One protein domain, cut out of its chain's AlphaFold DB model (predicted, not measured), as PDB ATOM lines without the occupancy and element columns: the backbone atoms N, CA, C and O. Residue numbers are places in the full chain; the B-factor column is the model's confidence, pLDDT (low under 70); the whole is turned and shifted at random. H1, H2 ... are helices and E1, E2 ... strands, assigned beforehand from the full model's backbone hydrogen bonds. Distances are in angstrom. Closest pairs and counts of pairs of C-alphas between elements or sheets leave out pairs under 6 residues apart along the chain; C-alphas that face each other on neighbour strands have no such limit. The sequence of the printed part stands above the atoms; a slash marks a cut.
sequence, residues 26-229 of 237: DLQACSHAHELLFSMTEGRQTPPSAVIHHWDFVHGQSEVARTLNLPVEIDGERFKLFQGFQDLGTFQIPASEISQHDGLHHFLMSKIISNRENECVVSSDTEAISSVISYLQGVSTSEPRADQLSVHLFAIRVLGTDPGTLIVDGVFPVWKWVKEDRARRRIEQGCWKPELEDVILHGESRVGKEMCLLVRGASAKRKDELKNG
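This is residues 26 to 229 of the 237 residues of an uncharacterized protein of Cadophora sp. DSE1049 (UniProt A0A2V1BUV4). One long, strongly twisted sheet of eight strands is built as two wings: E1 to E5 curl round H3, with H4 on the same face, while E6, E7 and E8 curl round H5 on the opposite face. E5 bends by 55 degrees at residue 157 and joins the wings; H2 covers it on the same face as H5. The printed part has 204 residues with six named helices and eight named strands, in the order H1 E1 E2 E3 H2 E4 H3 H4 E5 E6 E7 H5 E8 H6, class mixed. The branched sheet is antiparallel but for E5 and E8; the whole is compact, radius of gyration of the C-alphas 17.3 A, spans 50 by 37 by 34 A.

E5, residues 148 to 160, has antiparallel E1, residues 32 to 41, on one side, and antiparallel E4, residues 86 to 94, and parallel E8, residues 212 to 218, on the other side. Within hydrogen-bond range are N 36 and O 156, 2.9 A, N 91 and O 151, 2.8 A, and N 159 and O 213, 2.8 A. E1, E2, residues 50 to 54, and E3, residues 66 to 70, form a meander, each strand the antiparallel neighbour of the one before, with N 39 and O 51 at 2.9 A and N 52 and O 68 at 2.9 A. E6, residues 172 to 181, is antiparallel to E8, N 176 and O 214 at 3.0 A, and forms a hairpin with E7, residues 186 to 189, N 179 and O 188 at 2.8 A. H3, residues 103 to 115, and H4, residues 126 to 139, touch about perpendicular at 79 degrees, closest C-alphas Ile 112 and Val 132, 5.9 A. On the opposite face H2, residues 76 to 81, touches residues 200 to 204 of H5, residues 196 to 207, at a steep tilt of 49 degrees, closest C-alphas Leu 81 and Glu 204, 7.2 A. H1, residues 26 to 29, is on the sheet at a height of 8.2 A; H6, residues 220 to 227, only grazes it. Every O i to N i+4 pair is within range in H3, H5 and H6, 9 of 10 in H4, and 0 of 2 in H2, which has 3 of 3 O i to N i+3 pairs; H1 is too short for an i+4 pair.

H1 begins at C-alpha 26 (171.770, 171.147, 157.084). E5 spans 34.9 A, E6 29.5 A, E1 29.4 A and H4 21.2 A. H6 ends at C-alpha 227 (176.007, 163.470, 174.226).

The farthest C-alphas, Ala 146 and Arg 185, are 53.5 A apart. The printed part has no cut; the links E2 to E3 and E5 to E6 are long. Mean pLDDT of the printed part is 80.0, with 46 residues under 70, among them 56 to 75.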
ATOM      1  N   ASP A  26     172.634 172.062 156.330       88.06
ATOM      2  CA  ASP A  26     171.770 171.147 157.084       88.06
ATOM      3  C   ASP A  26     170.302 171.303 156.661       88.06
ATOM      4  O   ASP A  26     169.599 170.305 156.555       88.06
ATOM      5  N   LEU A  27     169.845 172.528 156.370       86.06
ATOM      6  CA  LEU A  27     168.497 172.783 155.847       86.06
ATOM      7  C   LEU A  27     168.340 172.298 154.399       86.06
ATOM      8  O   LEU A  27     167.267 171.847 154.018       86.06
ATOM      9  N   GLN A  28     169.402 172.368 153.591       87.69
ATOM     10  CA  GLN A  28     169.404 171.771 152.252       87.69
ATOM     11  C   GLN A  28     169.376 170.243 152.308       87.69
ATOM     12  O   GLN A  28     168.669 169.623 151.523       87.69
ATOM     13  N   ALA A  29     170.129 169.642 153.232       88.25
ATOM     14  CA  ALA A  29     170.145 168.198 153.428       88.25
ATOM     15  C   ALA A  29     168.834 167.686 154.044       88.25
ATOM     16  O   ALA A  29     168.386 166.599 153.703       88.25
ATOM     17  N   CYS A  30     168.218 168.461 154.940       89.69
ATOM     18  CA  CYS A  30     166.928 168.160 155.554       89.69
ATOM     19  C   CYS A  30     165.815 168.926 154.826       89.69
ATOM     20  O   CYS A  30     165.286 169.906 155.347       89.69
ATOM     21  N   SER A  31     165.489 168.513 153.601       89.00
ATOM     22  CA  SER A  31     164.499 169.194 152.753       89.00
ATOM     23  C   SER A  31     163.111 168.555 152.765       89.00
ATOM     24  O   SER A  31     162.165 169.136 152.230       89.00
ATOM     25  N   HIS A  32     162.968 167.359 153.334       89.25
ATOM     26  CA  HIS A  32     161.727 166.593 153.262       89.25
ATOM     27  C   HIS A  32     160.879 166.820 154.505       89.25
ATOM     28  O   HIS A  32     161.347 166.611 155.618       89.25
ATOM     29  N   ALA A  33     159.639 167.266 154.324       89.06
ATOM     30  CA  ALA A  33     158.729 167.502 155.434       89.06
ATOM     31  C   ALA A  33     158.065 166.205 155.900       89.06
ATOM     32  O   ALA A  33     157.585 165.428 155.080       89.06
ATOM     33  N   HIS A  34     158.008 166.034 157.216       86.75
ATOM     34  CA  HIS A  34     157.308 164.956 157.908       86.75
ATOM     35  C   HIS A  34     156.439 165.551 159.007       86.75
ATOM     36  O   HIS A  34     156.766 166.614 159.548       86.75
ATOM     37  N   GLU A  35     155.363 164.861 159.363       86.81
ATOM     38  CA  GLU A  35     154.527 165.223 160.502       86.81
ATOM     39  C   GLU A  35     154.683 164.175 161.598       86.81
ATOM     40  O   GLU A  35     154.461 162.984 161.396       86.81
ATOM     41  N   LEU A  36     155.102 164.631 162.775       86.94
ATOM     42  CA  LEU A  36     155.227 163.787 163.952       86.94
ATOM     43  C   LEU A  36     154.028 164.008 164.860       86.94
ATOM     44  O   LEU A  36     153.761 165.142 165.257       86.94
ATOM     45  N   LEU A  37     153.342 162.921 165.215       88.62
ATOM     46  CA  LEU A  37     152.278 162.935 166.210       88.62
ATOM     47  C   LEU A  37     152.876 162.742 167.602       88.62
ATOM     48  O   LEU A  37     153.648 161.814 167.837       88.62
ATOM     49  N   PHE A  38     152.473 163.586 168.535       88.75
ATOM     50  CA  PHE A  38     152.852 163.514 169.934       88.75
ATOM     51  C   PHE A  38     151.626 163.221 170.783       88.75
ATOM     52  O   PHE A  38     150.524 163.688 170.485       88.75
ATOM     53  N   SER A  39     151.835 162.485 171.870       87.88
ATOM     54  CA  SER A  39     150.839 162.337 172.922       87.88
ATOM     55  C   SER A  39     151.399 162.698 174.289       87.88
ATOM     56  O   SER A  39     152.566 162.443 174.589       87.88
ATOM     57  N   MET A  40     150.541 163.274 175.125       85.94
ATOM     58  CA  MET A  40     150.787 163.494 176.545       85.94
ATOM     59  C   MET A  40     149.604 162.949 177.336       85.94
ATOM     60  O   MET A  40     148.451 163.299 177.085       85.94
ATOM     61  N   THR A  41     149.883 162.070 178.292       82.56
ATOM     62  CA  THR A  41     148.857 161.480 179.158       82.56
ATOM     63  C   THR A  41     148.704 162.314 180.422       82.56
ATOM     64  O   THR A  41     149.661 162.448 181.190       82.56
ATOM     65  N   GLU A  42     147.512 162.840 180.681       76.38
ATOM     66  CA  GLU A  42     147.272 163.668 181.863       76.38
ATOM     67  C   GLU A  42     147.240 162.808 183.143       76.38
ATOM     68  O   GLU A  42     146.682 161.710 183.180       76.38
ATOM     69  N   GLY A  43     147.857 163.300 184.222       63.44
ATOM     70  CA  GLY A  43     147.674 162.767 185.580       63.44
ATOM     71  C   GLY A  43     148.350 161.431 185.926       63.44
ATOM     72  O   GLY A  43     148.246 161.007 187.076       63.44
ATOM     73  N   ARG A  44     149.052 160.761 184.998       57.62
ATOM     74  CA  ARG A  44     149.738 159.476 185.281       57.62
ATOM     75  C   ARG A  44     151.239 159.571 185.550       57.62
ATOM     76  O   ARG A  44     151.776 158.656 186.168       57.62
ATOM     77  N   GLN A  45     151.921 160.625 185.101       56.47
ATOM     78  CA  GLN A  45     153.375 160.744 185.240       56.47
ATOM     79  C   GLN A  45     153.778 162.144 185.705       56.47
ATOM     80  O   GLN A  45     153.336 163.152 185.159       56.47
ATOM     81  N   THR A  46     154.622 162.180 186.732       54.44
ATOM     82  CA  THR A  46     155.355 163.366 187.173       54.44
ATOM     83  C   THR A  46     156.846 163.026 187.117       54.44
ATOM     84  O   THR A  46     157.266 162.159 187.893       54.44
ATOM     85  N   PRO A  47     157.643 163.663 186.240       56.38
ATOM     86  CA  PRO A  47     157.269 164.723 185.293       56.38
ATOM     87  C   PRO A  47     156.413 164.219 184.103       56.38
ATOM     88  O   PRO A  47     156.408 163.019 183.819       56.38
ATOM     89  N   PRO A  48     155.649 165.109 183.440       60.78
ATOM     90  CA  PRO A  48     154.817 164.757 182.290       60.78
ATOM     91  C   PRO A  48     155.670 164.361 181.077       60.78
ATOM     92  O   PRO A  48     156.373 165.188 180.518       60.78
ATOM     93  N   SER A  49     155.577 163.107 180.636       71.00
ATOM     94  CA  SER A  49     156.292 162.611 179.452       71.00
ATOM     95  C   SER A  49     155.490 162.854 178.166       71.00
ATOM     96  O   SER A  49     154.270 162.656 178.162       71.00
ATOM     97  N   ALA A  50     156.162 163.237 177.074       78.75
ATOM     98  CA  ALA A  50     155.572 163.240 175.736       78.75
ATOM     99  C   ALA A  50     156.120 162.062 174.922       78.75
ATOM    100  O   ALA A  50     157.321 161.788 174.907       78.75
ATOM    101  N   VAL A  51     155.238 161.366 174.215       82.94
ATOM    102  CA  VAL A  51     155.607 160.222 173.377       82.94
ATOM    103  C   VAL A  51     155.468 160.621 171.918       82.94
ATOM    104  O   VAL A  51     154.408 161.091 171.511       82.94
ATOM    105  N   ILE A  52     156.523 160.420 171.122       84.75
ATOM    106  CA  ILE A  52     156.440 160.553 169.666       84.75
ATOM    107  C   ILE A  52     155.917 159.242 169.086       84.75
ATOM    108  O   ILE A  52     156.484 158.167 169.316       84.75
ATOM    109  N   HIS A  53     154.877 159.354 168.273       82.81
ATOM    110  CA  HIS A  53     154.337 158.284 167.457       82.81
ATOM    111  C   HIS A  53     154.799 158.483 166.016       82.81
ATOM    112  O   HIS A  53     154.387 159.432 165.352       82.81
ATOM    113  N   HIS A  54     155.666 157.586 165.550       78.00
ATOM    114  CA  HIS A  54     156.136 157.546 164.169       78.00
ATOM    115  C   HIS A  54     155.692 156.235 163.521       78.00
ATOM    116  O   HIS A  54     155.952 155.155 164.057       78.00
ATOM    117  N   TRP A  55     155.054 156.327 162.358       74.88
ATOM    118  CA  TRP A  55     154.659 155.173 161.553       74.88
ATOM    119  C   TRP A  55     155.468 155.122 160.258       74.88
ATOM    120  O   TRP A  55     155.683 156.126 159.576       74.88
ATOM    121  N   ASP A  56     155.927 153.922 159.946       69.12
ATOM    122  CA  ASP A  56     156.610 153.566 158.709       69.12
ATOM    123  C   ASP A  56     156.213 152.120 158.425       69.12
ATOM    124  O   ASP A  56     156.874 151.173 158.852       69.12
ATOM    125  N   PHE A  57     155.014 151.959 157.859       65.50
ATOM    126  CA  PHE A  57     154.447 150.649 157.578       65.50
ATOM    127  C   PHE A  57     154.271 150.459 156.075       65.50
ATOM    128  O   PHE A  57     153.421 151.083 155.435       65.50
ATOM    129  N   VAL A  58     155.061 149.529 155.543       62.34
ATOM    130  CA  VAL A  58     154.940 149.018 154.180       62.34
ATOM    131  C   VAL A  58     154.238 147.665 154.242       62.34
ATOM    132  O   VAL A  58     154.671 146.756 154.954       62.34
ATOM    133  N   HIS A  59     153.153 147.525 153.480       54.62
ATOM    134  CA  HIS A  59     152.337 146.311 153.446       54.62
ATOM    135  C   HIS A  59     153.196 145.044 153.252       54.62
ATOM    136  O   HIS A  59     153.975 144.946 152.304       54.62
ATOM    137  N   GLY A  60     153.042 144.064 154.150       50.72
ATOM    138  CA  GLY A  60     153.748 142.778 154.091       50.72
ATOM    139  C   GLY A  60     155.101 142.718 154.813       50.72
ATOM    140  O   GLY A  60     155.725 141.656 154.810       50.72
ATOM    141  N   GLN A  61     155.550 143.799 155.457       51.81
ATOM    142  CA  GLN A  61     156.681 143.773 156.391       51.81
ATOM    143  C   GLN A  61     156.198 143.866 157.845       51.81
ATOM    144  O   GLN A  61     155.150 144.440 158.128       51.81
ATOM    145  N   SER A  62     156.937 143.226 158.758       44.31
ATOM    146  CA  SER A  62     156.595 143.160 160.183       44.31
ATOM    147  C   SER A  62     156.420 144.563 160.761       44.31
ATOM    148  O   SER A  62     157.290 145.412 160.583       44.31
ATOM    149  N   GLU A  63     155.317 144.771 161.481       51.88
ATOM    150  CA  GLU A  63     155.039 145.987 162.242       51.88
ATOM    151  C   GLU A  63     156.189 146.257 163.218       51.88
ATOM    152  O   GLU A  63     156.331 145.576 164.234       51.88
ATOM    153  N   VAL A  64     157.029 147.247 162.927       50.25
ATOM    154  CA  VAL A  64     157.870 147.858 163.956       50.25
ATOM    155  C   VAL A  64     157.201 149.173 164.301       50.25
ATOM    156  O   VAL A  64     157.471 150.212 163.706       50.25
ATOM    157  N   ALA A  65     156.259 149.103 165.233       51.19
ATOM    158  CA  ALA A  65     155.648 150.275 165.830       51.19
ATOM    159  C   ALA A  65     156.764 151.049 166.565       51.19
ATOM    160  O   ALA A  65     157.277 150.590 167.587       51.19
ATOM    161  N   ARG A  66     157.246 152.162 165.989       63.25
ATOM    162  CA  ARG A  66     158.380 152.928 166.533       63.25
ATOM    163  C   ARG A  66     157.846 154.051 167.423       63.25
ATOM    164  O   ARG A  66     157.508 155.137 166.948       63.25
ATOM    165  N   THR A  67     157.795 153.800 168.728       57.28
ATOM    166  CA  THR A  67     157.668 154.856 169.739       57.28
ATOM    167  C   THR A  67     159.038 155.435 170.057       57.28
ATOM    168  O   THR A  67     160.002 154.712 170.317       57.28
ATOM    169  N   LEU A  68     159.141 156.762 170.076       63.91
ATOM    170  CA  LEU A  68     160.247 157.428 170.755       63.91
ATOM    171  C   LEU A  68     159.687 158.062 172.015       63.91
ATOM    172  O   LEU A  68     158.973 159.063 171.963       63.91
ATOM    173  N   ASN A  69     160.014 157.457 173.150       62.38
ATOM    174  CA  ASN A  69     159.732 158.051 174.443       62.38
ATOM    175  C   ASN A  69     160.700 159.209 174.646       62.38
ATOM    176  O   ASN A  69     161.914 158.999 174.704       62.38
ATOM    177  N   LEU A  70     160.165 160.421 174.731       62.72
ATOM    178  CA  LEU A  70     160.941 161.567 175.150       62.72
ATOM    179  C   LEU A  70     160.708 161.714 176.655       62.72
ATOM    180  O   LEU A  70     159.598 162.073 177.050       62.72
ATOM    181  N   PRO A  71     161.701 161.429 177.515       54.03
ATOM    182  CA  PRO A  71     161.633 161.931 178.876       54.03
ATOM    183  C   PRO A  71     161.577 163.451 178.751       54.03
ATOM    184  O   PRO A  71     162.467 164.072 178.182       54.03
ATOM    185  N   VAL A  72     160.448 164.020 179.135       53.50
ATOM    186  CA  VAL A  72     160.113 165.410 178.865       53.50
ATOM    187  C   VAL A  72     160.001 166.059 180.236       53.50
ATOM    188  O   VAL A  72     159.036 165.853 180.960       53.50
ATOM    189  N   GLU A  73     161.007 166.837 180.631       57.72
ATOM    190  CA  GLU A  73     160.827 167.872 181.658       57.72
ATOM    191  C   GLU A  73     160.318 169.178 181.004       57.72
ATOM    192  O   GLU A  73     160.451 170.285 181.533       57.72
ATOM    193  N   ILE A  74     159.717 169.059 179.815       62.50
ATOM    194  CA  ILE A  74     159.234 170.148 178.973       62.50
ATOM    195  C   ILE A  74     157.704 170.151 178.978       62.50
ATOM    196  O   ILE A  74     157.052 169.250 178.473       62.50
ATOM    197  N   ASP A  75     157.111 171.210 179.516       69.38
ATOM    198  CA  ASP A  75     155.673 171.443 179.376       69.38
ATOM    199  C   ASP A  75     155.260 171.453 177.888       69.38
ATOM    200  O   ASP A  75     155.978 172.007 177.048       69.38
ATOM    201  N   GLY A  76     154.101 170.867 177.567       70.75
ATOM    202  CA  GLY A  76     153.565 170.756 176.208       70.75
ATOM    203  C   GLY A  76     153.504 172.102 175.475       70.75
ATOM    204  O   GLY A  76     153.706 172.185 174.263       70.75
ATOM    205  N   GLU A  77     153.344 173.193 176.228       81.75
ATOM    206  CA  GLU A  77     153.375 174.571 175.733       81.75
ATOM    207  C   GLU A  77     154.654 174.931 174.963       81.75
ATOM    208  O   GLU A  77     154.608 175.711 174.010       81.75
ATOM    209  N   ARG A  78     155.804 174.347 175.311       86.38
ATOM    210  CA  ARG A  78     157.075 174.640 174.629       86.38
ATOM    211  C   ARG A  78     157.128 174.096 173.205       86.38
ATOM    212  O   ARG A  78     157.893 174.607 172.389       86.38
ATOM    213  N   PHE A  79     156.294 173.118 172.853       87.25
ATOM    214  CA  PHE A  79     156.194 172.658 171.468       87.25
ATOM    215  C   PHE A  79     155.539 173.701 170.547       87.25
ATOM    216  O   PHE A  79     155.826 173.716 169.349       87.25
ATOM    217  N   LYS A  80     154.778 174.660 171.100       90.69
ATOM    218  CA  LYS A  80     154.208 175.803 170.355       90.69
ATOM    219  C   LYS A  80     155.270 176.754 169.799       90.69
ATOM    220  O   LYS A  80     154.960 177.641 169.006       90.69
ATOM    221  N   LEU A  81     156.532 176.592 170.207       90.31
ATOM    222  CA  LEU A  81     157.655 177.350 169.665       90.31
ATOM    223  C   LEU A  81     158.023 176.922 168.235       90.31
ATOM    224  O   LEU A  81     158.695 177.687 167.537       90.31
ATOM    225  N   PHE A  82     157.593 175.740 167.779       92.06
ATOM    226  CA  PHE A  82     157.911 175.239 166.444       92.06
ATOM    227  C   PHE A  82     156.892 175.651 165.377       92.06
ATOM    228  O   PHE A  82     155.690 175.759 165.618       92.06
ATOM    229  N   GLN A  83     157.385 175.864 164.160       90.62
ATOM    230  CA  GLN A  83     156.560 176.065 162.977       90.62
ATOM    231  C   GLN A  83     155.771 174.795 162.662       90.62
ATOM    232  O   GLN A  83     156.303 173.690 162.723       90.62
ATOM    233  N   GLY A  84     154.505 174.967 162.282       88.31
ATOM    234  CA  GLY A  84     153.627 173.836 161.986       88.31
ATOM    235  C   GLY A  84     153.210 173.043 163.223       88.31
ATOM    236  O   GLY A  84     152.789 171.903 163.072       88.31
ATOM    237  N   PHE A  85     153.333 173.615 164.428       92.19
ATOM    238  CA  PHE A  85     152.650 173.073 165.598       92.19
ATOM    239  C   PHE A  85     151.136 173.101 165.367       92.19
ATOM    240  O   PHE A  85     150.576 174.139 164.996       92.19
ATOM    241  N   GLN A  86     150.482 171.977 165.635       92.94
ATOM    242  CA  GLN A  86     149.038 171.834 165.556       92.94
ATOM    243  C   GLN A  86     148.522 171.148 166.820       92.94
ATOM    244  O   GLN A  86     148.835 169.988 167.071       92.94
ATOM    245  N   ASP A  87     147.705 171.863 167.589       92.81
ATOM    246  CA  ASP A  87     146.921 171.271 168.673       92.81
ATOM    247  C   ASP A  87     145.779 170.450 168.056       92.81
ATOM    248  O   ASP A  87     144.977 170.980 167.280       92.81
ATOM    249  N   LEU A  88     145.751 169.149 168.345       92.62
ATOM    250  CA  LEU A  88     144.734 168.227 167.834       92.62
ATOM    251  C   LEU A  88     143.634 167.967 168.870       92.62
ATOM    252  O   LEU A  88     142.614 167.366 168.531       92.62
ATOM    253  N   GLY A  89     143.812 168.453 170.101       91.50
ATOM    254  CA  GLY A  89     142.872 168.343 171.202       91.50
ATOM    255  C   GLY A  89     143.151 167.190 172.165       91.50
ATOM    256  O   GLY A  89     144.086 166.398 172.020       91.50
ATOM    257  N   THR A  90     142.287 167.104 173.174       90.94
ATOM    258  CA  THR A  90     142.328 166.073 174.214       90.94
ATOM    259  C   THR A  90     141.230 165.044 173.983       90.94
ATOM    260  O   THR A  90     140.060 165.393 173.819       90.94
ATOM    261  N   PHE A  91     141.604 163.768 174.026       90.06
ATOM    262  CA  PHE A  91     140.724 162.639 173.758       90.06
ATOM    263  C   PHE A  91     140.664 161.691 174.950       90.06
ATOM    264  O   PHE A  91     141.663 161.461 175.631       90.06
ATOM    265  N   GLN A  92     139.485 161.115 175.178       88.38
ATOM    266  CA  GLN A  92     139.280 160.087 176.196       88.38
ATOM    267  C   GLN A  92     139.435 158.705 175.558       88.38
ATOM    268  O   GLN A  92     138.583 158.274 174.782       88.38
ATOM    269  N   ILE A  93     140.528 158.012 175.876       86.62
ATOM    270  CA  ILE A  93     140.846 156.691 175.320       86.62
ATOM    271  C   ILE A  93     140.610 155.623 176.395       86.62
ATOM    272  O   ILE A  93     141.135 155.768 177.501       86.62
ATOM    273  N   PRO A  94     139.850 154.544 176.128       83.81
ATOM    274  CA  PRO A  94     139.627 153.488 177.112       83.81
ATOM    275  C   PRO A  94     140.945 152.879 177.601       83.81
ATOM    276  O   PRO A  94     141.750 152.387 176.809       83.81
ATOM    277  N   ALA A  95     141.164 152.855 178.918       80.81
ATOM    278  CA  ALA A  95     142.391 152.313 179.500       80.81
ATOM    279  C   ALA A  95     142.569 150.814 179.200       80.81
ATOM    280  O   ALA A  95     143.696 150.329 179.160       80.81
ATOM    281  N   SER A  96     141.475 150.088 178.941       77.94
ATOM    282  CA  SER A  96     141.500 148.689 178.497       77.94
ATOM    283  C   SER A  96     142.183 148.487 177.143       77.94
ATOM    284  O   SER A  96     142.684 147.396 176.882       77.94
ATOM    285  N   GLU A  97     142.211 149.511 176.284       74.69
ATOM    286  CA  GLU A  97     142.885 149.458 174.979       74.69
ATOM    287  C   GLU A  97     144.388 149.777 175.084       74.69
ATOM    288  O   GLU A  97     145.147 149.493 174.162       74.69
ATOM    289  N   ILE A  98     144.849 150.297 176.230       74.81
ATOM    290  CA  ILE A  98     146.244 150.676 176.487       74.81
ATOM    291  C   ILE A  98     146.830 149.699 177.516       74.81
ATOM    292  O   ILE A  98     146.947 149.991 178.705       74.81
ATOM    293  N   SER A  99     147.160 148.492 177.060       60.09
ATOM    294  CA  SER A  99     147.541 147.370 177.930       60.09
ATOM    295  C   SER A  99     149.045 147.269 178.248       60.09
ATOM    296  O   SER A  99     149.425 146.466 179.098       60.09
ATOM    297  N   GLN A 100     149.910 148.062 177.594       62.44
ATOM    298  CA  GLN A 100     151.381 147.961 177.679       62.44
ATOM    299  C   GLN A 100     152.087 149.328 177.576       62.44
ATOM    300  O   GLN A 100     151.439 150.342 177.321       62.44
ATOM    301  N   HIS A 101     153.420 149.343 177.744       60.09
ATOM    302  CA  HIS A 101     154.284 150.537 177.661       60.09
ATOM    303  C   HIS A 101     154.101 151.326 176.350       60.09
ATOM    304  O   HIS A 101     154.103 152.551 176.372       60.09
ATOM    305  N   ASP A 102     153.827 150.632 175.240       70.44
ATOM    306  CA  ASP A 102     153.556 151.232 173.924       70.44
ATOM    307  C   ASP A 102     152.082 151.093 173.498       70.44
ATOM    308  O   ASP A 102     151.729 151.269 172.332       70.44
ATOM    309  N   GLY A 103     151.187 150.784 174.446       78.94
ATOM    310  CA  GLY A 103     149.782 150.478 174.165       78.94
ATOM    311  C   GLY A 103     149.046 151.613 173.452       78.94
ATOM    312  O   GLY A 103     148.257 151.360 172.550       78.94
ATOM    313  N   LEU A 104     149.361 152.867 173.790       83.19
ATOM    314  CA  LEU A 104     148.773 154.029 173.125       83.19
ATOM    315  C   LEU A 104     149.227 154.125 171.666       83.19
ATOM    316  O   LEU A 104     148.423 154.414 170.789       83.19
ATOM    317  N   HIS A 105     150.498 153.841 171.387       83.31
ATOM    318  CA  HIS A 105     151.004 153.856 170.021       83.31
ATOM    319  C   HIS A 105     150.370 152.759 169.172       83.31
ATOM    320  O   HIS A 105     149.891 153.051 168.081       83.31
ATOM    321  N   HIS A 106     150.291 151.532 169.692       80.00
ATOM    322  CA  HIS A 106     149.601 150.441 169.005       80.00
ATOM    323  C   HIS A 106     148.123 150.749 168.778       80.00
ATOM    324  O   HIS A 106     147.611 150.494 167.691       80.00
ATOM    325  N   PHE A 107     147.446 151.341 169.763       85.38
ATOM    326  CA  PHE A 107     146.068 151.781 169.603       85.38
ATOM    327  C   PHE A 107     145.944 152.794 168.457       85.38
ATOM    328  O   PHE A 107     145.194 152.532 167.519       85.38
ATOM    329  N   LEU A 108     146.707 153.893 168.469       86.25
ATOM    330  CA  LEU A 108     146.646 154.923 167.421       86.25
ATOM    331  C   LEU A 108     146.981 154.343 166.037       86.25
ATOM    332  O   LEU A 108     146.242 154.565 165.079       86.25
ATOM    333  N   MET A 109     148.037 153.532 165.948       80.25
ATOM    334  CA  MET A 109     148.450 152.862 164.714       80.25
ATOM    335  C   MET A 109     147.376 151.898 164.194       80.25
ATOM    336  O   MET A 109     147.090 151.894 162.999       80.25
ATOM    337  N   SER A 110     146.717 151.137 165.075       81.06
ATOM    338  CA  SER A 110     145.629 150.237 164.673       81.06
ATOM    339  C   SER A 110     144.477 150.987 164.000       81.06
ATOM    340  O   SER A 110     143.876 150.455 163.071       81.06
ATOM    341  N   LYS A 111     144.208 152.238 164.411       85.06
ATOM    342  CA  LYS A 111     143.168 153.076 163.797       85.06
ATOM    343  C   LYS A 111     143.599 153.638 162.444       85.06
ATOM    344  O   LYS A 111     142.763 153.746 161.552       85.06
ATOM    345  N   ILE A 112     144.889 153.944 162.263       78.69
ATOM    346  CA  ILE A 112     145.442 154.300 160.944       78.69
ATOM    347  C   ILE A 112     145.221 153.139 159.972       78.69
ATOM    348  O   ILE A 112     144.633 153.329 158.909       78.69
ATOM    349  N   ILE A 113     145.646 151.935 160.361       75.88
ATOM    350  CA  ILE A 113     145.582 150.744 159.507       75.88
ATOM    351  C   ILE A 113     144.132 150.366 159.197       75.88
ATOM    352  O   ILE A 113     143.810 150.103 158.040       75.88
ATOM    353  N   SER A 114     143.245 150.368 160.199       76.56
ATOM    354  CA  SER A 114     141.842 149.990 159.993       76.56
ATOM    355  C   SER A 114     141.098 150.938 159.057       76.56
ATOM    356  O   SER A 114     140.180 150.513 158.368       76.56
ATOM    357  N   ASN A 115     141.473 152.219 159.039       74.44
ATOM    358  CA  ASN A 115     140.792 153.223 158.224       74.44
ATOM    359  C   ASN A 115     141.342 153.319 156.794       74.44
ATOM    360  O   ASN A 115     140.674 153.896 155.939       74.44
ATOM    361  N   ARG A 116     142.549 152.802 156.531       73.31
ATOM    362  CA  ARG A 116     143.269 152.972 155.256       73.31
ATOM    363  C   ARG A 116     143.592 151.638 154.581       73.31
ATOM    364  O   ARG A 116     144.688 151.458 154.065       73.31
ATOM    365  N   GLU A 117     142.659 150.686 154.644       65.44
ATOM    366  CA  GLU A 117     142.793 149.298 154.170       65.44
ATOM    367  C   GLU A 117     143.735 149.134 152.950       65.44
ATOM    368  O   GLU A 117     143.357 149.399 151.810       65.44
ATOM    369  N   ASN A 118     144.945 148.607 153.189       59.41
ATOM    370  CA  ASN A 118     145.996 148.291 152.198       59.41
ATOM    371  C   ASN A 118     146.838 149.457 151.645       59.41
ATOM    372  O   ASN A 118     147.625 149.240 150.720       59.41
ATOM    373  N   GLU A 119     146.751 150.657 152.212       67.62
ATOM    374  CA  GLU A 119     147.646 151.762 151.857       67.62
ATOM    375  C   GLU A 119     148.982 151.669 152.616       67.62
ATOM    376  O   GLU A 119     149.044 151.280 153.784       67.62
ATOM    377  N   CYS A 120     150.078 152.009 151.932       64.44
ATOM    378  CA  CYS A 120     151.372 152.229 152.573       64.44
ATOM    379  C   CYS A 120     151.311 153.575 153.293       64.44
ATOM    380  O   CYS A 120     151.078 154.592 152.640       64.44
ATOM    381  N   VAL A 121     151.524 153.579 154.608       68.31
ATOM    382  CA  VAL A 121     151.415 154.795 155.418       68.31
ATOM    383  C   VAL A 121     152.759 155.070 156.078       68.31
ATOM    384  O   VAL A 121     153.245 154.295 156.906       68.31
ATOM    385  N   VAL A 122     153.349 156.201 155.709       71.00
ATOM    386  CA  VAL A 122     154.629 156.701 156.227       71.00
ATOM    387  C   VAL A 122     154.418 158.023 156.960       71.00
ATOM    388  O   VAL A 122     153.399 158.678 156.776       71.00
ATOM    389  N   SER A 123     155.357 158.450 157.800       64.19
ATOM    390  CA  SER A 123     155.206 159.681 158.606       64.19
ATOM    391  C   SER A 123     155.225 160.987 157.789       64.19
ATOM    392  O   SER A 123     154.979 162.065 158.328       64.19
ATOM    393  N   SER A 124     155.476 160.914 156.480       65.81
ATOM    394  CA  SER A 124     155.241 162.012 155.534       65.81
ATOM    395  C   SER A 124     153.805 162.056 154.989       65.81
ATOM    396  O   SER A 124     153.436 163.013 154.309       65.81
ATOM    397  N   ASP A 125     152.978 161.056 155.302       75.06
ATOM    398  CA  ASP A 125     151.565 160.994 154.943       75.06
ATOM    399  C   ASP A 125     150.716 161.832 155.911       75.06
ATOM    400  O   ASP A 125     150.318 161.393 156.994       75.06
ATOM    401  N   THR A 126     150.415 163.058 155.489       72.12
ATOM    402  CA  THR A 126     149.628 164.041 156.250       72.12
ATOM    403  C   THR A 126     148.177 163.603 156.496       72.12
ATOM    404  O   THR A 126     147.488 164.121 157.378       72.12
ATOM    405  N   GLU A 127     147.666 162.641 155.723       82.56
ATOM    406  CA  GLU A 127     146.297 162.143 155.889       82.56
ATOM    407  C   GLU A 127     146.196 161.105 157.020       82.56
ATOM    408  O   GLU A 127     145.115 160.914 157.586       82.56
ATOM    409  N   ALA A 128     147.316 160.493 157.423       81.88
ATOM    410  CA  ALA A 128     147.350 159.490 158.486       81.88
ATOM    411  C   ALA A 128     146.893 160.066 159.836       81.88
ATOM    412  O   ALA A 128     146.011 159.501 160.488       81.88
ATOM    413  N   ILE A 129     147.430 161.232 160.222       86.62
ATOM    414  CA  ILE A 129     147.023 161.943 161.446       86.62
ATOM    415  C   ILE A 129     145.548 162.325 161.358       86.62
ATOM    416  O   ILE A 129     144.777 162.046 162.275       86.62
ATOM    417  N   SER A 130     145.137 162.910 160.233       87.31
ATOM    418  CA  SER A 130     143.757 163.355 160.015       87.31
ATOM    419  C   SER A 130     142.747 162.209 160.158       87.31
ATOM    420  O   SER A 130     141.679 162.393 160.749       87.31
ATOM    421  N   SER A 131     143.095 161.009 159.685       84.50
ATOM    422  CA  SER A 131     142.280 159.796 159.827       84.50
ATOM    423  C   SER A 131     142.101 159.377 161.291       84.50
ATOM    424  O   SER A 131     140.977 159.116 161.731       84.50
ATOM    425  N   VAL A 132     143.182 159.380 162.079       87.19
ATOM    426  CA  VAL A 132     143.127 159.063 163.518       87.19
ATOM    427  C   VAL A 132     142.288 160.084 164.265       87.19
ATOM    428  O   VAL A 132     141.417 159.707 165.045       87.19
ATOM    429  N   ILE A 133     142.509 161.373 164.009       90.31
ATOM    430  CA  ILE A 133     141.766 162.441 164.680       90.31
ATOM    431  C   ILE A 133     140.274 162.359 164.355       90.31
ATOM    432  O   ILE A 133     139.454 162.437 165.266       90.31
ATOM    433  N   SER A 134     139.912 162.107 163.095       88.31
ATOM    434  CA  SER A 134     138.510 161.932 162.688       88.31
ATOM    435  C   SER A 134     137.846 160.757 163.413       88.31
ATOM    436  O   SER A 134     136.716 160.873 163.890       88.31
ATOM    437  N   TYR A 135     138.560 159.634 163.554       87.50
ATOM    438  CA  TYR A 135     138.085 158.491 164.332       87.50
ATOM    439  C   TYR A 135     137.874 158.858 165.806       87.50
ATOM    440  O   TYR A 135     136.800 158.613 166.358       87.50
ATOM    441  N   LEU A 136     138.867 159.483 166.444       89.12
ATOM    442  CA  LEU A 136     138.787 159.844 167.859       89.12
ATOM    443  C   LEU A 136     137.662 160.845 168.132       89.12
ATOM    444  O   LEU A 136     136.955 160.708 169.129       89.12
ATOM    445  N   GLN A 137     137.439 161.806 167.235       88.56
ATOM    446  CA  GLN A 137     136.318 162.744 167.321       88.56
ATOM    447  C   GLN A 137     134.960 162.036 167.228       88.56
ATOM    448  O   GLN A 137     134.039 162.393 167.958       88.56
ATOM    449  N   GLY A 138     134.834 161.010 166.378       83.44
ATOM    450  CA  GLY A 138     133.598 160.236 166.231       83.44
ATOM    451  C   GLY A 138     133.261 159.339 167.428       83.44
ATOM    452  O   GLY A 138     132.089 159.048 167.659       83.44
ATOM    453  N   VAL A 139     134.269 158.906 168.191       78.38
ATOM    454  CA  VAL A 139     134.101 157.989 169.338       78.38
ATOM    455  C   VAL A 139     134.126 158.722 170.686       78.38
ATOM    456  O   VAL A 139     133.705 158.166 171.701       78.38
ATOM    457  N   SER A 140     134.573 159.980 170.718       69.06
ATOM    458  CA  SER A 140     134.644 160.775 171.946       69.06
ATOM    459  C   SER A 140     133.255 160.999 172.545       69.06
ATOM    460  O   SER A 140     132.428 161.738 172.012       69.06
ATOM    461  N   THR A 141     132.995 160.365 173.689       63.00
ATOM    462  CA  THR A 141     131.802 160.630 174.497       63.00
ATOM    463  C   THR A 141     132.001 161.888 175.339       63.00
ATOM    464  O   THR A 141     133.078 162.103 175.884       63.00
ATOM    465  N   SER A 142     130.951 162.697 175.499       58.97
ATOM    466  CA  SER A 142     130.996 163.973 176.231       58.97
ATOM    467  C   SER A 142     131.273 163.851 177.734       58.97
ATOM    468  O   SER A 142     131.535 164.862 178.379       58.97
ATOM    469  N   GLU A 143     131.203 162.646 178.303       63.69
ATOM    470  CA  GLU A 143     131.431 162.418 179.730       63.69
ATOM    471  C   GLU A 143     132.669 161.539 179.964       63.69
ATOM    472  O   GLU A 143     132.696 160.400 179.482       63.69
ATOM    473  N   PRO A 144     133.676 162.035 180.708       65.56
ATOM    474  CA  PRO A 144     134.838 161.248 181.091       65.56
ATOM    475  C   PRO A 144     134.423 160.145 182.067       65.56
ATOM    476  O   PRO A 144     133.803 160.401 183.103       65.56
ATOM    477  N   ARG A 145     134.769 158.900 181.737       73.81
ATOM    478  CA  ARG A 145     134.534 157.736 182.598       73.81
ATOM    479  C   ARG A 145     135.780 157.402 183.412       73.81
ATOM    480  O   ARG A 145     136.903 157.671 182.998       73.81
ATOM    481  N   ALA A 146     135.583 156.774 184.572       70.00
ATOM    482  CA  ALA A 146     136.673 156.407 185.483       70.00
ATOM    483  C   ALA A 146     137.695 155.420 184.875       70.00
ATOM    484  O   ALA A 146     138.794 155.269 185.404       70.00
ATOM    485  N   ASP A 147     137.342 154.747 183.779       81.56
ATOM    486  CA  ASP A 147     138.167 153.801 183.028       81.56
ATOM    487  C   ASP A 147     138.802 154.404 181.763       81.56
ATOM    488  O   ASP A 147     139.379 153.671 180.959       81.56
ATOM    489  N   GLN A 148     138.730 155.724 181.575       83.00
ATOM    490  CA  GLN A 148     139.310 156.419 180.428       83.00
ATOM    491  C   GLN A 148     140.592 157.170 180.796       83.00
ATOM    492  O   GLN A 148     140.765 157.682 181.903       83.00
ATOM    493  N   LEU A 149     141.515 157.211 179.839       85.12
ATOM    494  CA  LEU A 149     142.736 157.994 179.880       85.12
ATOM    495  C   LEU A 149     142.533 159.275 179.070       85.12
ATOM    496  O   LEU A 149     142.210 159.209 177.886       85.12
ATOM    497  N   SER A 150     142.791 160.416 179.703       87.44
ATOM    498  CA  SER A 150     142.840 161.713 179.034       87.44
ATOM    499  C   SER A 150     144.190 161.857 178.330       87.44
ATOM    500  O   SER A 150     145.246 161.867 178.974       87.44
ATOM    501  N   VAL A 151     144.160 161.888 177.000       88.12
ATOM    502  CA  VAL A 151     145.344 161.975 176.142       88.12
ATOM    503  C   VAL A 151     145.255 163.240 175.309       88.12
ATOM    504  O   VAL A 151     144.383 163.361 174.451       88.12
ATOM    505  N   HIS A 152     146.174 164.168 175.542       89.69
ATOM    506  CA  HIS A 152     146.354 165.336 174.694       89.69
ATOM    507  C   HIS A 152     147.207 164.942 173.486       89.69
ATOM    508  O   HIS A 152     148.296 164.387 173.657       89.69
ATOM    509  N   LEU A 153     146.725 165.235 172.277       91.75
ATOM    510  CA  LEU A 153     147.441 164.996 171.027       91.75
ATOM    511  C   LEU A 153     147.815 166.317 170.352       91.75
ATOM    512  O   LEU A 153     147.001 167.230 170.245       91.75
ATOM    513  N   PHE A 154     149.034 166.393 169.832       91.75
ATOM    514  CA  PHE A 154     149.474 167.494 168.974       91.75
ATOM    515  C   PHE A 154     150.411 166.979 167.886       91.75
ATOM    516  O   PHE A 154     151.048 165.938 168.044       91.75
ATOM    517  N   ALA A 155     150.500 167.703 166.776       91.38
ATOM    518  CA  ALA A 155     151.430 167.408 165.696       91.38
ATOM    519  C   ALA A 155     152.483 168.506 165.557       91.38
ATOM    520  O   ALA A 155     152.230 169.681 165.833       91.38
ATOM    521  N   ILE A 156     153.674 168.110 165.115       89.75
ATOM    522  CA  ILE A 156     154.755 169.033 164.772       89.75
ATOM    523  C   ILE A 156     155.326 168.637 163.425       89.75
ATOM    524  O   ILE A 156     155.698 167.483 163.197       89.75
ATOM    525  N   ARG A 157     155.471 169.633 162.557       90.81
ATOM    526  CA  ARG A 157     156.203 169.478 161.311       90.81
ATOM    527  C   ARG A 157     157.710 169.473 161.563       90.81
ATOM    528  O   ARG A 157     158.262 170.405 162.148       90.81
ATOM    529  N   VAL A 158     158.386 168.459 161.041       91.19
ATOM    530  CA  VAL A 158     159.849 168.334 161.074       91.19
ATOM    531  C   VAL A 158     160.409 168.176 159.668       91.19
ATOM    532  O   VAL A 158     159.694 167.797 158.741       91.19
ATOM    533  N   LEU A 159     161.691 168.482 159.497       91.81
ATOM    534  CA  LEU A 159     162.398 168.281 158.239       91.81
ATOM    535  C   LEU A 159     163.436 167.165 158.380       91.81
ATOM    536  O   LEU A 159     164.333 167.245 159.221       91.81
ATOM    537  N   GLY A 160     163.301 166.140 157.544       90.56
ATOM    538  CA  GLY A 160     164.169 164.974 157.462       90.56
ATOM    539  C   GLY A 160     165.012 164.947 156.189       90.56
ATOM    540  O   GLY A 160     164.782 165.705 155.242       90.56
ATOM    541  N   THR A 161     165.993 164.045 156.171       88.62
ATOM    542  CA  THR A 161     166.909 163.843 155.036       88.62
ATOM    543  C   THR A 161     166.338 162.982 153.918       88.62
ATOM    544  O   THR A 161     166.836 163.037 152.801       88.62
ATOM    545  N   ASP A 162     165.318 162.180 154.210       83.44
ATOM    546  CA  ASP A 162     164.710 161.238 153.273       83.44
ATOM    547  C   ASP A 162     163.186 161.457 153.236       83.44
ATOM    548  O   ASP A 162     162.600 161.776 154.275       83.44
ATOM    549  N   PRO A 163     162.526 161.361 152.066       77.69
ATOM    550  CA  PRO A 163     161.082 161.568 151.943       77.69
ATOM    551  C   PRO A 163     160.224 160.416 152.483       77.69
ATOM    552  O   PRO A 163     159.053 160.642 152.788       77.69
ATOM    553  N   GLY A 164     160.761 159.197 152.566       69.94
ATOM    554  CA  GLY A 164     160.007 158.006 152.961       69.94
ATOM    555  C   GLY A 164     160.196 157.633 154.427       69.94
ATOM    556  O   GLY A 164     159.238 157.251 155.088       69.94
ATOM    557  N   THR A 165     161.416 157.775 154.947       71.69
ATOM    558  CA  THR A 165     161.787 157.266 156.270       71.69
ATOM    559  C   THR A 165     162.502 158.324 157.100       71.69
ATOM    560  O   THR A 165     163.507 158.905 156.694       71.69
ATOM    561  N   LEU A 166     161.992 158.586 158.304       73.19
ATOM    562  CA  LEU A 166     162.604 159.556 159.214       73.19
ATOM    563  C   LEU A 166     163.610 158.901 160.168       73.19
ATOM    564  O   LEU A 166     164.654 159.466 160.494       73.19
ATOM    565  N   ILE A 167     163.269 157.700 160.634       70.38
ATOM    566  CA  ILE A 167     164.003 156.928 161.637       70.38
ATOM    567  C   ILE A 167     164.098 155.503 161.105       70.38
ATOM    568  O   ILE A 167     163.076 154.834 161.051       70.38
ATOM    569  N   VAL A 168     165.291 155.050 160.711       67.81
ATOM    570  CA  VAL A 168     165.552 153.690 160.191       67.81
ATOM    571  C   VAL A 168     166.110 152.794 161.310       67.81
ATOM    572  O   VAL A 168     166.634 153.291 162.308       67.81
ATOM    573  N   ASP A 169     166.023 151.470 161.173       64.25
ATOM    574  CA  ASP A 169     166.609 150.551 162.156       64.25
ATOM    575  C   ASP A 169     168.125 150.734 162.305       64.25
ATOM    576  O   ASP A 169     168.864 150.944 161.340       64.25
ATOM    577  N   GLY A 170     168.600 150.642 163.549       65.44
ATOM    578  CA  GLY A 170     170.018 150.781 163.885       65.44
ATOM    579  C   GLY A 170     170.543 152.222 163.899       65.44
ATOM    580  O   GLY A 170     171.715 152.428 164.229       65.44
ATOM    581  N   VAL A 171     169.698 153.220 163.603       79.19
ATOM    582  CA  VAL A 171     170.029 154.641 163.759       79.19
ATOM    583  C   VAL A 171     169.157 155.311 164.816       79.19
ATOM    584  O   VAL A 171     167.982 155.007 164.990       79.19
ATOM    585  N   PHE A 172     169.753 156.249 165.541       82.06
ATOM    586  CA  PHE A 172     169.085 157.056 166.549       82.06
ATOM    587  C   PHE A 172     168.792 158.444 165.986       82.06
ATOM    588  O   PHE A 172     169.675 159.024 165.345       82.06
ATOM    589  N   PRO A 173     167.606 159.010 166.245       86.12
ATOM    590  CA  PRO A 173     167.311 160.372 165.841       86.12
ATOM    591  C   PRO A 173     168.229 161.348 166.579       86.12
ATOM    592  O   PRO A 173     168.472 161.224 167.782       86.12
ATOM    593  N   VAL A 174     168.733 162.329 165.841       90.19
ATOM    594  CA  VAL A 174     169.366 163.527 166.387       90.19
ATOM    595  C   VAL A 174     168.663 164.743 165.815       90.19
ATOM    596  O   VAL A 174     168.202 164.728 164.675       90.19
ATOM    597  N   TRP A 175     168.605 165.796 166.612       91.88
ATOM    598  CA  TRP A 175     167.707 166.924 166.426       91.88
ATOM    599  C   TRP A 175     168.491 168.225 166.340       91.88
ATOM    600  O   TRP A 175     169.559 168.362 166.943       91.88
ATOM    601  N   LYS A 176     167.959 169.200 165.612       94.06
ATOM    602  CA  LYS A 176     168.517 170.551 165.537       94.06
ATOM    603  C   LYS A 176     167.408 171.542 165.223       94.06
ATOM    604  O   LYS A 176     166.593 171.282 164.353       94.06
ATOM    605  N   TRP A 177     167.395 172.695 165.883       94.94
ATOM    606  CA  TRP A 177     166.496 173.783 165.506       94.94
ATOM    607  C   TRP A 177     167.172 174.711 164.496       94.94
ATOM    608  O   TRP A 177     168.390 174.931 164.545       94.94
ATOM    609  N   VAL A 178     166.367 175.282 163.608       94.31
ATOM    610  CA  VAL A 178     166.756 176.366 162.702       94.31
ATOM    611  C   VAL A 178     165.646 177.408 162.644       94.31
ATOM    612  O   VAL A 178     164.476 177.083 162.811       94.31
ATOM    613  N   LYS A 179     165.991 178.669 162.406       92.75
ATOM    614  CA  LYS A 179     165.029 179.750 162.203       92.75
ATOM    615  C   LYS A 179     165.533 180.680 161.113       92.75
ATOM    616  O   LYS A 179     166.637 181.213 161.197       92.75
ATOM    617  N   GLU A 180     164.708 180.879 160.095       88.69
ATOM    618  CA  GLU A 180     164.961 181.887 159.073       88.69
ATOM    619  C   GLU A 180     164.557 183.270 159.613       88.69
ATOM    620  O   GLU A 180     163.382 183.528 159.872       88.69
ATOM    621  N   ASP A 181     165.524 184.175 159.766       84.50
ATOM    622  CA  ASP A 181     165.265 185.596 159.992       84.50
ATOM    623  C   ASP A 181     165.220 186.301 158.634       84.50
ATOM    624  O   ASP A 181     166.237 186.729 158.076       84.50
ATOM    625  N   ARG A 182     164.006 186.426 158.090       80.25
ATOM    626  CA  ARG A 182     163.766 187.084 156.799       80.25
ATOM    627  C   ARG A 182     164.105 188.571 156.813       80.25
ATOM    628  O   ARG A 182     164.494 189.103 155.775       80.25
ATOM    629  N   ALA A 183     163.981 189.240 157.960       82.69
ATOM    630  CA  ALA A 183     164.282 190.664 158.073       82.69
ATOM    631  C   ALA A 183     165.790 190.918 157.963       82.69
ATOM    632  O   ALA A 183     166.213 191.886 157.334       82.69
ATOM    633  N   ARG A 184     166.603 190.023 158.536       80.00
ATOM    634  CA  ARG A 184     168.070 190.103 158.479       80.00
ATOM    635  C   ARG A 184     168.699 189.259 157.372       80.00
ATOM    636  O   ARG A 184     169.916 189.316 157.216       80.00
ATOM    637  N   ARG A 185     167.896 188.498 156.616       80.88
ATOM    638  CA  ARG A 185     168.336 187.511 155.610       80.88
ATOM    639  C   ARG A 185     169.409 186.563 156.158       80.88
ATOM    640  O   ARG A 185     170.433 186.331 155.521       80.88
ATOM    641  N   ARG A 186     169.182 186.047 157.365       84.94
ATOM    642  CA  ARG A 186     170.095 185.132 158.064       84.94
ATOM    643  C   ARG A 186     169.360 183.888 158.522       84.94
ATOM    644  O   ARG A 186     168.147 183.917 158.715       84.94
ATOM    645  N   ILE A 187     170.110 182.812 158.724       87.75
ATOM    646  CA  ILE A 187     169.582 181.584 159.313       87.75
ATOM    647  C   ILE A 187     170.236 181.397 160.675       87.75
ATOM    648  O   ILE A 187     171.430 181.120 160.780       87.75
ATOM    649  N   GLU A 188     169.440 181.536 161.729       90.69
ATOM    650  CA  GLU A 188     169.856 181.169 163.075       90.69
ATOM    651  C   GLU A 188     169.665 179.667 163.275       90.69
ATOM    652  O   GLU A 188     168.719 179.071 162.758       90.69
ATOM    653  N   GLN A 189     170.582 179.025 163.995       92.94
ATOM    654  CA  GLN A 189     170.566 177.575 164.136       92.94
ATOM    655  C   GLN A 189     171.247 177.088 165.411       92.94
ATOM    656  O   GLN A 189     172.200 177.693 165.903       92.94
ATOM    657  N   GLY A 190     170.776 175.945 165.905       91.44
ATOM    658  CA  GLY A 190     171.400 175.210 166.997       91.44
ATOM    659  C   GLY A 190     172.499 174.246 166.542       91.44
ATOM    660  O   GLY A 190     172.840 174.130 165.362       91.44
ATOM    661  N   CYS A 191     173.037 173.502 167.504       91.00
ATOM    662  CA  CYS A 191     173.860 172.325 167.238       91.00
ATOM    663  C   CYS A 191     172.982 171.070 167.202       91.00
ATOM    664  O   CYS A 191     171.911 171.041 167.805       91.00
ATOM    665  N   TRP A 192     173.468 170.023 166.535       92.31
ATOM    666  CA  TRP A 192     172.843 168.705 166.598       92.31
ATOM    667  C   TRP A 192     172.913 168.148 168.023       92.31
ATOM    668  O   TRP A 192     173.983 168.160 168.637       92.31
ATOM    669  N   LYS A 193     171.788 167.651 168.535       91.00
ATOM    670  CA  LYS A 193     171.663 167.066 169.872       91.00
ATOM    671  C   LYS A 193     170.923 165.730 169.822       91.00
ATOM    672  O   LYS A 193     170.048 165.552 168.981       91.00
ATOM    673  N   PRO A 194     171.280 164.782 170.697       87.69
ATOM    674  CA  PRO A 194     170.612 163.488 170.764       87.69
ATOM    675  C   PRO A 194     169.248 163.578 171.452       87.69
ATOM    676  O   PRO A 194     168.341 162.847 171.074       87.69
ATOM    677  N   GLU A 195     169.103 164.484 172.418       87.50
ATOM    678  CA  GLU A 195     167.857 164.685 173.152       87.50
ATOM    679  C   GLU A 195     167.103 165.882 172.565       87.50
ATOM    680  O   GLU A 195     167.674 166.962 172.383       87.50
ATOM    681  N   LEU A 196     165.822 165.685 172.235       86.50
ATOM    682  CA  LEU A 196     164.980 166.753 171.685       86.50
ATOM    683  C   LEU A 196     164.779 167.881 172.707       86.50
ATOM    684  O   LEU A 196     164.706 169.050 172.335       86.50
ATOM    685  N   GLU A 197     164.759 167.536 173.993       86.44
ATOM    686  CA  GLU A 197     164.608 168.490 175.085       86.44
ATOM    687  C   GLU A 197     165.694 169.571 175.089       86.44
ATOM    688  O   GLU A 197     165.384 170.765 175.095       86.44
ATOM    689  N   ASP A 198     166.958 169.172 174.940       88.62
ATOM    690  CA  ASP A 198     168.080 170.105 174.825       88.62
ATOM    691  C   ASP A 198     167.910 171.075 173.647       88.62
ATOM    692  O   ASP A 198     168.297 172.244 173.725       88.62
ATOM    693  N   VAL A 199     167.352 170.596 172.530       90.88
ATOM    694  CA  VAL A 199     167.116 171.420 171.337       90.88
ATOM    695  C   VAL A 199     166.036 172.454 171.602       90.88
ATOM    696  O   VAL A 199     166.227 173.615 171.237       90.88
ATOM    697  N   ILE A 200     164.942 172.056 172.248       89.94
ATOM    698  CA  ILE A 200     163.829 172.944 172.592       89.94
ATOM    699  C   ILE A 200     164.313 174.047 173.532       89.94
ATOM    700  O   ILE A 200     164.170 175.223 173.207       89.94
ATOM    701  N   LEU A 201     164.954 173.675 174.643       89.56
ATOM    702  CA  LEU A 201     165.450 174.620 175.648       89.56
ATOM    703  C   LEU A 201     166.479 175.590 175.057       89.56
ATOM    704  O   LEU A 201     166.419 176.803 175.277       89.56
ATOM    705  N   HIS A 202     167.420 175.073 174.257       91.44
ATOM    706  CA  HIS A 202     168.403 175.921 173.590       91.44
ATOM    707  C   HIS A 202     167.729 176.874 172.595       91.44
ATOM    708  O   HIS A 202     168.068 178.054 172.563       91.44
ATOM    709  N   GLY A 203     166.778 176.391 171.797       91.62
ATOM    710  CA  GLY A 203     166.042 177.198 170.826       91.62
ATOM    711  C   GLY A 203     165.210 178.307 171.465       91.62
ATOM    712  O   GLY A 203     165.342 179.470 171.079       91.62
ATOM    713  N   GLU A 204     164.449 177.972 172.508       92.06
ATOM    714  CA  GLU A 204     163.658 178.915 173.305       92.06
ATOM    715  C   GLU A 204     164.524 180.084 173.794       92.06
ATOM    716  O   GLU A 204     164.208 181.247 173.536       92.06
ATOM    717  N   SER A 205     165.669 179.776 174.414       90.44
ATOM    718  CA  SER A 205     166.581 180.787 174.968       90.44
ATOM    719  C   SER A 205     167.247 181.687 173.917       90.44
ATOM    720  O   SER A 205     167.706 182.782 174.243       90.44
ATOM    721  N   ARG A 206     167.342 181.224 172.664       91.44
ATOM    722  CA  ARG A 206     168.081 181.899 171.588       91.44
ATOM    723  C   ARG A 206     167.177 182.720 170.686       91.44
ATOM    724  O   ARG A 206     167.467 183.885 170.436       91.44
ATOM    725  N   VAL A 207     166.114 182.100 170.186       89.75
ATOM    726  CA  VAL A 207     165.288 182.651 169.102       89.75
ATOM    727  C   VAL A 207     163.794 182.681 169.420       89.75
ATOM    728  O   VAL A 207     163.019 183.262 168.649       89.75
ATOM    729  N   GLY A 208     163.386 182.086 170.544       89.12
ATOM    730  CA  GLY A 208     161.996 182.012 170.976       89.12
ATOM    731  C   GLY A 208     161.154 181.133 170.052       89.12
ATOM    732  O   GLY A 208     161.377 179.934 169.952       89.12
ATOM    733  N   LYS A 209     160.159 181.733 169.393       90.00
ATOM    734  CA  LYS A 209     159.147 181.043 168.569       90.00
ATOM    735  C   LYS A 209     159.527 180.920 167.090       90.00
ATOM    736  O   LYS A 209     160.491 181.538 166.642       90.00
ATOM    737  N   GLU A 210     158.686 180.227 166.322       89.50
ATOM    738  CA  GLU A 210     158.777 180.062 164.862       89.50
ATOM    739  C   GLU A 210     160.056 179.336 164.418       89.50
ATOM    740  O   GLU A 210     160.640 179.651 163.381       89.50
ATOM    741  N   MET A 211     160.495 178.349 165.196       93.38
ATOM    742  CA  MET A 211     161.623 177.487 164.843       93.38
ATOM    743  C   MET A 211     161.176 176.327 163.951       93.38
ATOM    744  O   MET A 211     160.133 175.731 164.187       93.38
ATOM    745  N   CYS A 212     161.981 175.932 162.977       93.75
ATOM    746  CA  CYS A 212     161.841 174.639 162.313       93.75
ATOM    747  C   CYS A 212     162.696 173.599 163.036       93.75
ATOM    748  O   CYS A 212     163.824 173.889 163.446       93.75
ATOM    749  N   LEU A 213     162.181 172.378 163.145       93.62
ATOM    750  CA  LEU A 213     162.907 171.254 163.716       93.62
ATOM    751  C   LEU A 213     163.464 170.369 162.597       93.62
ATOM    752  O   LEU A 213     162.723 169.895 161.740       93.62
ATOM    753  N   LEU A 214     164.776 170.158 162.609       93.75
ATOM    754  CA  LEU A 214     165.478 169.222 161.739       93.75
ATOM    755  C   LEU A 214     165.732 167.919 162.489       93.75
ATOM    756  O   LEU A 214     166.052 167.932 163.684       93.75
ATOM    757  N   VAL A 215     165.670 166.811 161.764       90.75
ATOM    758  CA  VAL A 215     165.941 165.474 162.284       90.75
ATOM    759  C   VAL A 215     166.725 164.656 161.266       90.75
ATOM    760  O   VAL A 215     166.515 164.752 160.060       90.75
ATOM    761  N   ARG A 216     167.655 163.839 161.759       89.19
ATOM    762  CA  ARG A 216     168.362 162.844 160.946       89.19
ATOM    763  C   ARG A 216     168.744 161.630 161.780       89.19
ATOM    764  O   ARG A 216     168.873 161.729 163.001       89.19
ATOM    765  N   GLY A 217     169.000 160.510 161.112       86.44
ATOM    766  CA  GLY A 217     169.577 159.326 161.741       86.44
ATOM    767  C   GLY A 217     171.067 159.497 162.059       86.44
ATOM    768  O   GLY A 217     171.831 160.065 161.277       86.44
ATOM    769  N   ALA A 218     171.495 158.980 163.207       86.06
ATOM    770  CA  ALA A 218     172.891 158.889 163.621       86.06
ATOM    771  C   ALA A 218     173.206 157.493 164.178       86.06
ATOM    772  O   ALA A 218     172.367 156.863 164.818       86.06
ATOM    773  N   SER A 219     174.432 157.003 163.983       87.69
ATOM    774  CA  SER A 219     174.876 155.751 164.613       87.69
ATOM    775  C   SER A 219     174.932 155.878 166.142       87.69
ATOM    776  O   SER A 219     175.058 156.986 166.667       87.69
ATOM    777  N   ALA A 220     174.913 154.750 166.866       86.25
ATOM    778  CA  ALA A 220     175.071 154.725 168.328       86.25
ATOM    779  C   ALA A 220     176.299 155.531 168.789       86.25
ATOM    780  O   ALA A 220     176.184 156.461 169.580       86.25
ATOM    781  N   LYS A 221     177.458 155.253 168.173       87.31
ATOM    782  CA  LYS A 221     178.711 155.976 168.425       87.31
ATOM    783  C   LYS A 221     178.541 157.480 168.232       87.31
ATOM    784  O   LYS A 221     178.990 158.267 169.059       87.31
ATOM    785  N   ARG A 222     177.885 157.894 167.143       86.00
ATOM    786  CA  ARG A 222     177.686 159.313 166.853       86.00
ATOM    787  C   ARG A 222     176.737 159.975 167.852       86.00
ATOM    788  O   ARG A 222     176.973 161.116 168.241       86.00
ATOM    789  N   LYS A 223     175.687 159.275 168.285       85.38
ATOM    790  CA  LYS A 223     174.803 159.737 169.359       85.38
ATOM    791  C   LYS A 223     175.606 159.991 170.638       85.38
ATOM    792  O   LYS A 223     175.466 161.058 171.228       85.38
ATOM    793  N   ASP A 224     176.484 159.064 171.009       86.38
ATOM    794  CA  ASP A 224     177.320 159.176 172.209       86.38
ATOM    795  C   ASP A 224     178.348 160.312 172.105       86.38
ATOM    796  O   ASP A 224     178.550 161.059 173.061       86.38
ATOM    797  N   GLU A 225     178.962 160.514 170.936       86.44
ATOM    798  CA  GLU A 225     179.828 161.674 170.678       86.44
ATOM    799  C   GLU A 225     179.081 162.996 170.907       86.44
ATOM    800  O   GLU A 225     179.596 163.890 171.582       86.44
ATOM    801  N   LEU A 226     177.846 163.101 170.402       86.56
ATOM    802  CA  LEU A 226     177.007 164.288 170.574       86.56
ATOM    803  C   LEU A 226     176.569 164.489 172.032       86.56
ATOM    804  O   LEU A 226     176.545 165.634 172.488       86.56
ATOM    805  N   LYS A 227     176.278 163.408 172.775       83.06
ATOM    806  CA  LYS A 227     176.007 163.470 174.226       83.06
ATOM    807  C   LYS A 227     177.194 164.050 174.990       83.06
ATOM    808  O   LYS A 227     177.017 164.896 175.857       83.06
ATOM    809  N   ASN A 228     178.405 163.645 174.616       80.75
ATOM    810  CA  ASN A 228     179.640 164.067 175.273       80.75
ATOM    811  C   ASN A 228     180.168 165.431 174.787       80.75
ATOM    812  O   ASN A 228     181.266 165.834 175.167       80.75
ATOM    813  N   GLY A 229     179.428 166.143 173.927       67.06
ATOM    814  CA  GLY A 229     179.850 167.436 173.379       67.06
ATOM    815  C   GLY A 229     181.032 167.357 172.405       67.06
ATOM    816  O   GLY A 229     181.610 168.388 172.061       67.06
TER     817      GLY A 229